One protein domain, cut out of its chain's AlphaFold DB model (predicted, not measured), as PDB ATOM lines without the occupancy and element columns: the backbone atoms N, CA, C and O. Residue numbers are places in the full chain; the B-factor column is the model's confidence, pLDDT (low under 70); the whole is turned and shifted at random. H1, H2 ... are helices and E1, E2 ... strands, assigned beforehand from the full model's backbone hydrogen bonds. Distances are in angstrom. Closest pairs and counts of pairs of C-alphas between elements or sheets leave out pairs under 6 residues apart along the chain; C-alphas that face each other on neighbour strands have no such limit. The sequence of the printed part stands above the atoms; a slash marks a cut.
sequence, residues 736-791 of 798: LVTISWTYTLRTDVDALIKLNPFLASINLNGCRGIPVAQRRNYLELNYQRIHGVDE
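What this domain is: This is residues 736 to 791 of the 798 residues of an uncharacterized protein of Acaromyces ingoldii (UniProt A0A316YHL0). Two short parallel strands, E1 and E2, lie side by side as a small two-stranded ribbon; H1, between them in the chain, runs back the opposite way, and H2 leads away from the ribbon, crosswise to H1. A long loop, residues 764 to 777, folds back past the ends of the strands to reach H2. The printed part has 56 residues with two named strands and two named helices in the order E1, H1, E2, H2; the class is mixed, helices and strands, with under half of the residues in named elements. It is compact, with a radius of gyration of the C-alphas of 10.8 A, and spans 32 by 22 by 16 A.

How they stand to each other: E1, residues 736 to 740, and E2, residues 761 to 763, are parallel neighbours at 13 degrees. C-alphas 738 and 763 face each other at 4.6 A; N 739 and O 763 are within hydrogen-bond range at 2.8 A, and N 763 and O 737 at 3.0 A. With H1, residues 746 to 754, they form a strand-helix-strand unit, two parallel neighbour strands with a helix between them in the chain, whose crossover is right-handed. H2, residues 778 to 786, only just touches H1, with 3 pairs of C-alphas within 8 A, the closest those of Asp 750 and Asn 782 at 7.0 A. Their lines are only just about perpendicular, at 72 degrees. The closest C-alphas of E2 and H2, those of Ile 762 and Leu 779, are 7.0 A apart; E1 and H2 are apart. In H1 and in H2, 4 of 5 O i to N i+4 pairs are within hydrogen-bond range.

Where its parts are: E1 begins at C-alpha 736 (118.845, 137.140, 119.138) and is 12.9 A long from first to last C-alpha. H1 is 12.7 A long, E2 6.8 A and H2 12.0 A, ending at C-alpha 786 (136.690, 141.399, 125.449).

The domain as a whole: The C-alphas farthest apart, those of Trp 741 and Glu 791, are 32.9 A apart. The printed part has no cut. The link from E2 to H2, 14 residues, is long. The mean pLDDT of the printed part is 77.6; residues 751 to 752, 754 to 757 and 786 to 791 are under 70.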
ATOM      1  N   LEU A 736     119.095 135.799 119.662       76.31
ATOM      2  CA  LEU A 736     118.845 137.140 119.138       76.31
ATOM      3  C   LEU A 736     118.148 137.979 120.205       76.31
ATOM      4  O   LEU A 736     116.961 137.775 120.494       76.31
ATOM      5  N   VAL A 737     118.871 138.965 120.731       80.69
ATOM      6  CA  VAL A 737     118.325 139.985 121.633       80.69
ATOM      7  C   VAL A 737     118.060 141.263 120.844       80.69
ATOM      8  O   VAL A 737     118.931 141.779 120.145       80.69
ATOM      9  N   THR A 738     116.844 141.798 120.952       81.50
ATOM     10  CA  THR A 738     116.507 143.114 120.393       81.50
ATOM     11  C   THR A 738     116.169 144.077 121.519       81.50
ATOM     12  O   THR A 738     115.189 143.875 122.231       81.50
ATOM     13  N   ILE A 739     116.969 145.138 121.634       81.69
ATOM     14  CA  ILE A 739     116.779 146.262 122.548       81.69
ATOM     15  C   ILE A 739     116.454 147.489 121.693       81.69
ATOM     16  O   ILE A 739     117.186 147.826 120.761       81.69
ATOM     17  N   SER A 740     115.328 148.153 121.950       78.19
ATOM     18  CA  SER A 740     114.909 149.284 121.109       78.19
ATOM     19  C   SER A 740     114.128 150.349 121.862       78.19
ATOM     20  O   SER A 740     113.342 150.042 122.754       78.19
ATOM     21  N   TRP A 741     114.320 151.609 121.467       72.50
ATOM     22  CA  TRP A 741     113.635 152.775 122.045       72.50
ATOM     23  C   TRP A 741     113.783 152.915 123.573       72.50
ATOM     24  O   TRP A 741     112.883 153.394 124.258       72.50
ATOM     25  N   THR A 742     114.929 152.496 124.110       73.12
ATOM     26  CA  THR A 742     115.318 152.606 125.524       73.12
ATOM     27  C   THR A 742     116.446 153.623 125.709       73.12
ATOM     28  O   THR A 742     117.182 153.941 124.770       73.12
ATOM     29  N   TYR A 743     116.644 154.098 126.941       76.56
ATOM     30  CA  TYR A 743     117.843 154.850 127.333       76.56
ATOM     31  C   TYR A 743     118.948 153.899 127.841       76.56
ATOM     32  O   TYR A 743     119.537 154.099 128.891       76.56
ATOM     33  N   THR A 744     119.199 152.814 127.105       77.69
ATOM     34  CA  THR A 744     120.258 151.845 127.433       77.69
ATOM     35  C   THR A 744     121.630 152.453 127.135       77.69
ATOM     36  O   THR A 744     121.848 152.951 126.024       77.69
ATOM     37  N   LEU A 745     122.534 152.421 128.114       82.88
ATOM     38  CA  LEU A 745     123.906 152.915 128.017       82.88
ATOM     39  C   LEU A 745     124.842 151.863 127.404       82.88
ATOM     40  O   LEU A 745     124.533 150.673 127.321       82.88
ATOM     41  N   ARG A 746     126.042 152.310 127.011       81.94
ATOM     42  CA  ARG A 746     127.127 151.442 126.524       81.94
ATOM     43  C   ARG A 746     127.453 150.307 127.508       81.94
ATOM     44  O   ARG A 746     127.544 149.144 127.118       81.94
ATOM     45  N   THR A 747     127.611 150.657 128.784       77.88
ATOM     46  CA  THR A 747     127.892 149.738 129.899       77.88
ATOM     47  C   THR A 747     126.934 148.562 129.944       77.88
ATOM     48  O   THR A 747     127.348 147.441 130.223       77.88
ATOM     49  N   ASP A 748     125.673 148.812 129.617       75.50
ATOM     50  CA  ASP A 748     124.583 147.875 129.836       75.50
ATOM     51  C   ASP A 748     124.571 146.779 128.766       75.50
ATOM     52  O   ASP A 748     124.205 145.629 129.015       75.50
ATOM     53  N   VAL A 749     125.032 147.125 127.566       78.56
ATOM     54  CA  VAL A 749     125.190 146.182 126.462       78.56
ATOM     55  C   VAL A 749     126.557 145.501 126.503       78.56
ATOM     56  O   VAL A 749     126.640 144.296 126.267       78.56
ATOM     57  N   ASP A 750     127.616 146.227 126.883       79.31
ATOM     58  CA  ASP A 750     128.940 145.645 127.160       79.31
ATOM     59  C   ASP A 750     128.856 144.618 128.305       79.31
ATOM     60  O   ASP A 750     129.575 143.618 128.302       79.31
ATOM     61  N   ALA A 751     127.940 144.834 129.255       69.12
ATOM     62  CA  ALA A 751     127.455 143.816 130.168       69.12
ATOM     63  C   ALA A 751     126.707 142.718 129.397       69.12
ATOM     64  O   ALA A 751     127.250 141.626 129.279       69.12
ATOM     65  N   LEU A 752     125.505 142.961 128.859       69.94
ATOM     66  CA  LEU A 752     124.622 141.915 128.305       69.94
ATOM     67  C   LEU A 752     125.315 140.920 127.341       69.94
ATOM     68  O   LEU A 752     124.964 139.740 127.342       69.94
ATOM     69  N   ILE A 753     126.330 141.365 126.590       76.81
ATOM     70  CA  ILE A 753     127.198 140.532 125.736       76.81
ATOM     71  C   ILE A 753     128.091 139.567 126.539       76.81
ATOM     72  O   ILE A 753     128.050 138.366 126.290       76.81
ATOM     73  N   LYS A 754     128.856 140.041 127.537       69.38
ATOM     74  CA  LYS A 754     129.718 139.195 128.409       69.38
ATOM     75  C   LYS A 754     128.949 138.084 129.133       69.38
ATOM     76  O   LYS A 754     129.534 137.130 129.632       69.38
ATOM     77  N   LEU A 755     127.646 138.288 129.241       54.94
ATOM     78  CA  LEU A 755     126.697 137.585 130.092       54.94
ATOM     79  C   LEU A 755     125.822 136.621 129.256       54.94
ATOM     80  O   LEU A 755     125.133 135.750 129.781       54.94
ATOM     81  N   ASN A 756     125.926 136.727 127.927       61.47
ATOM     82  CA  ASN A 756     125.401 135.792 126.941       61.47
ATOM     83  C   ASN A 756     126.531 135.421 125.957       61.47
ATOM     84  O   ASN A 756     126.550 135.923 124.833       61.47
ATOM     85  N   PRO A 757     127.468 134.521 126.320       68.06
ATOM     86  CA  PRO A 757     128.560 134.108 125.425       68.06
ATOM     87  C   PRO A 757     128.080 133.413 124.132       68.06
ATOM     88  O   PRO A 757     128.862 133.232 123.205       68.06
ATOM     89  N   PHE A 758     126.793 133.057 124.056       70.31
ATOM     90  CA  PHE A 758     126.114 132.501 122.879       70.31
ATOM     91  C   PHE A 758     125.254 133.539 122.119       70.31
ATOM     92  O   PHE A 758     124.378 133.164 121.336       70.31
ATOM     93  N   LEU A 759     125.458 134.842 122.358       73.94
ATOM     94  CA  LEU A 759     124.725 135.921 121.690       73.94
ATOM     95  C   LEU A 759     125.231 136.130 120.260       73.94
ATOM     96  O   LEU A 759     126.130 136.930 120.010       73.94
ATOM     97  N   ALA A 760     124.625 135.411 119.316       81.38
ATOM     98  CA  ALA A 760     124.966 135.500 117.899       81.38
ATOM     99  C   ALA A 760     124.563 136.843 117.267       81.38
ATOM    100  O   ALA A 760     125.181 137.279 116.296       81.38
ATOM    101  N   SER A 761     123.529 137.513 117.790       83.69
ATOM    102  CA  SER A 761     123.101 138.810 117.270       83.69
ATOM    103  C   SER A 761     122.451 139.697 118.330       83.69
ATOM    104  O   SER A 761     121.636 139.252 119.141       83.69
ATOM    105  N   ILE A 762     122.776 140.990 118.274       87.62
ATOM    106  CA  ILE A 762     122.112 142.030 119.051       87.62
ATOM    107  C   ILE A 762     121.647 143.158 118.134       87.62
ATOM    108  O   ILE A 762     122.392 143.645 117.286       87.62
ATOM    109  N   ASN A 763     120.403 143.588 118.316       86.06
ATOM    110  CA  ASN A 763     119.833 144.720 117.597       86.06
ATOM    111  C   ASN A 763     119.554 145.850 118.590       86.06
ATOM    112  O   ASN A 763     118.769 145.667 119.516       86.06
ATOM    113  N   LEU A 764     120.203 147.001 118.389       89.75
ATOM    114  CA  LEU A 764     120.182 148.161 119.291       89.75
ATOM    115  C   LEU A 764     119.409 149.360 118.708       89.75
ATOM    116  O   LEU A 764     119.614 150.509 119.114       89.75
ATOM    117  N   ASN A 765     118.552 149.132 117.707       83.75
ATOM    118  CA  ASN A 765     117.871 150.196 116.967       83.75
ATOM    119  C   ASN A 765     117.001 151.077 117.884       83.75
ATOM    120  O   ASN A 765     115.958 150.664 118.382       83.75
ATOM    121  N   GLY A 766     117.426 152.330 118.071       81.38
ATOM    122  CA  GLY A 766     116.743 153.317 118.912       81.38
ATOM    123  C   GLY A 766     117.243 153.403 120.361       81.38
ATOM    124  O   GLY A 766     116.698 154.209 121.110       81.38
ATOM    125  N   CYS A 767     118.266 152.636 120.761       85.06
ATOM    126  CA  CYS A 767     118.905 152.776 122.078       85.06
ATOM    127  C   CYS A 767     119.645 154.121 122.175       85.06
ATOM    128  O   CYS A 767     120.672 154.311 121.518       85.06
ATOM    129  N   ARG A 768     119.119 155.075 122.955       84.69
ATOM    130  CA  ARG A 768     119.604 156.470 122.955       84.69
ATOM    131  C   ARG A 768     121.019 156.626 123.523       84.69
ATOM    132  O   ARG A 768     121.790 157.381 122.943       84.69
ATOM    133  N   GLY A 769     121.384 155.863 124.555       85.56
ATOM    134  CA  GLY A 769     122.705 155.905 125.202       85.56
ATOM    135  C   GLY A 769     123.854 155.237 124.428       85.56
ATOM    136  O   GLY A 769     124.941 155.074 124.979       85.56
ATOM    137  N   ILE A 770     123.639 154.839 123.165       88.44
ATOM    138  CA  ILE A 770     124.661 154.228 122.298       88.44
ATOM    139  C   ILE A 770     124.740 154.996 120.964       88.44
ATOM    140  O   ILE A 770     123.707 155.123 120.293       88.44
ATOM    141  N   PRO A 771     125.929 155.472 120.529       89.81
ATOM    142  CA  PRO A 771     126.102 156.186 119.260       89.81
ATOM    143  C   PRO A 771     125.652 155.367 118.046       89.81
ATOM    144  O   PRO A 771     125.965 154.181 117.949       89.81
ATOM    145  N   VAL A 772     124.963 155.997 117.086       89.31
ATOM    146  CA  VAL A 772     124.328 155.301 115.944       89.31
ATOM    147  C   VAL A 772     125.316 154.427 115.163       89.31
ATOM    148  O   VAL A 772     124.992 153.280 114.863       89.31
ATOM    149  N   ALA A 773     126.529 154.929 114.909       89.75
ATOM    150  CA  ALA A 773     127.586 154.196 114.209       89.75
ATOM    151  C   ALA A 773     128.012 152.900 114.928       89.75
ATOM    152  O   ALA A 773     128.320 151.910 114.273       89.75
ATOM    153  N   GLN A 774     127.973 152.868 116.264       89.88
ATOM    154  CA  GLN A 774     128.355 151.684 117.042       89.88
ATOM    155  C   GLN A 774     127.246 150.621 117.072       89.88
ATOM    156  O   GLN A 774     127.545 149.455 117.287       89.88
ATOM    157  N   ARG A 775     125.972 150.979 116.837       91.88
ATOM    158  CA  ARG A 775     124.814 150.079 117.036       91.88
ATOM    159  C   ARG A 775     124.781 148.852 116.120       91.88
ATOM    160  O   ARG A 775     124.186 147.854 116.513       91.88
ATOM    161  N   ARG A 776     125.352 148.927 114.910       86.38
ATOM    162  CA  ARG A 776     125.340 147.819 113.930       86.38
ATOM    163  C   ARG A 776     126.438 146.791 114.199       86.38
ATOM    164  O   ARG A 776     126.160 145.602 114.217       86.38
ATOM    165  N   ASN A 777     127.651 147.261 114.475       87.81
ATOM    166  CA  ASN A 777     128.851 146.437 114.661       87.81
ATOM    167  C   ASN A 777     129.182 146.244 116.157       87.81
ATOM    168  O   ASN A 777     130.323 145.992 116.536       87.81
ATOM    169  N   TYR A 778     128.185 146.408 117.034       90.12
ATOM    170  CA  TYR A 778     128.389 146.518 118.482       90.12
ATOM    171  C   TYR A 778     128.974 145.245 119.112       90.12
ATOM    172  O   TYR A 778     129.789 145.324 120.034       90.12
ATOM    173  N   LEU A 779     128.552 144.081 118.604       86.62
ATOM    174  CA  LEU A 779     129.110 142.783 118.980       86.62
ATOM    175  C   LEU A 779     130.567 142.672 118.530       86.62
ATOM    176  O   LEU A 779     131.420 142.447 119.374       86.62
ATOM    177  N   GLU A 780     130.866 142.902 117.249       83.88
ATOM    178  CA  GLU A 780     132.219 142.791 116.676       83.88
ATOM    179  C   GLU A 780     133.240 143.658 117.435       83.88
ATOM    180  O   GLU A 780     134.243 143.148 117.939       83.88
ATOM    181  N   LEU A 781     132.920 144.948 117.608       82.88
ATOM    182  CA  LEU A 781     133.765 145.944 118.278       82.88
ATOM    183  C   LEU A 781     134.041 145.627 119.755       82.88
ATOM    184  O   LEU A 781     135.051 146.066 120.306       82.88
ATOM    185  N   ASN A 782     133.140 144.900 120.423       80.56
ATOM    186  CA  ASN A 782     133.352 144.464 121.801       80.56
ATOM    187  C   ASN A 782     133.906 143.043 121.898       80.56
ATOM    188  O   ASN A 782     134.602 142.768 122.865       80.56
ATOM    189  N   TYR A 783     133.689 142.162 120.920       76.81
ATOM    190  CA  TYR A 783     134.273 140.819 120.913       76.81
ATOM    191  C   TYR A 783     135.799 140.904 120.801       76.81
ATOM    192  O   TYR A 783     136.507 140.337 121.629       76.81
ATOM    193  N   GLN A 784     136.303 141.728 119.871       73.88
ATOM    194  CA  GLN A 784     137.733 142.048 119.739       73.88
ATOM    195  C   GLN A 784     138.333 142.538 121.070       73.88
ATOM    196  O   GLN A 784     139.364 142.038 121.519       73.88
ATOM    197  N   ARG A 785     137.641 143.464 121.749       72.88
ATOM    198  CA  ARG A 785     138.085 144.060 123.018       72.88
ATOM    199  C   ARG A 785     137.995 143.110 124.216       72.88
ATOM    200  O   ARG A 785     138.885 143.114 125.057       72.88
ATOM    201  N   ILE A 786     136.921 142.328 124.329       66.06
ATOM    202  CA  ILE A 786     136.690 141.399 125.449       66.06
ATOM    203  C   ILE A 786     137.669 140.224 125.384       66.06
ATOM    204  O   ILE A 786     138.135 139.773 126.427       66.06
ATOM    205  N   HIS A 787     138.019 139.768 124.178       68.75
ATOM    206  CA  HIS A 787     138.979 138.685 123.965       68.75
ATOM    207  C   HIS A 787     140.442 139.153 123.852       68.75
ATOM    208  O   HIS A 787     141.308 138.338 123.549       68.75
ATOM    209  N   GLY A 788     140.735 140.431 124.128       59.62
ATOM    210  CA  GLY A 788     142.108 140.941 124.211       59.62
ATOM    211  C   GLY A 788     142.875 140.931 122.884       59.62
ATOM    212  O   GLY A 788     144.097 140.818 122.894       59.62
ATOM    213  N   VAL A 789     142.176 141.026 121.747       57.66
ATOM    214  CA  VAL A 789     142.803 141.073 120.418       57.66
ATOM    215  C   VAL A 789     143.335 142.487 120.175       57.66
ATOM    216  O   VAL A 789     142.667 143.331 119.580       57.66
ATOM    217  N   ASP A 790     144.532 142.752 120.695       47.75
ATOM    218  CA  ASP A 790     145.192 144.053 120.602       47.75
ATOM    219  C   ASP A 790     145.633 144.340 119.153       47.75
ATOM    220  O   ASP A 790     146.569 143.722 118.636       47.75
ATOM    221  N   GLU A 791     145.007 145.326 118.493       47.19
ATOM    222  CA  GLU A 791     145.397 145.763 117.136       47.19
ATOM    223  C   GLU A 791     146.882 146.168 117.048       47.19
ATOM    224  O   GLU A 791     147.482 146.118 115.973       47.19
TER     225      GLU A 791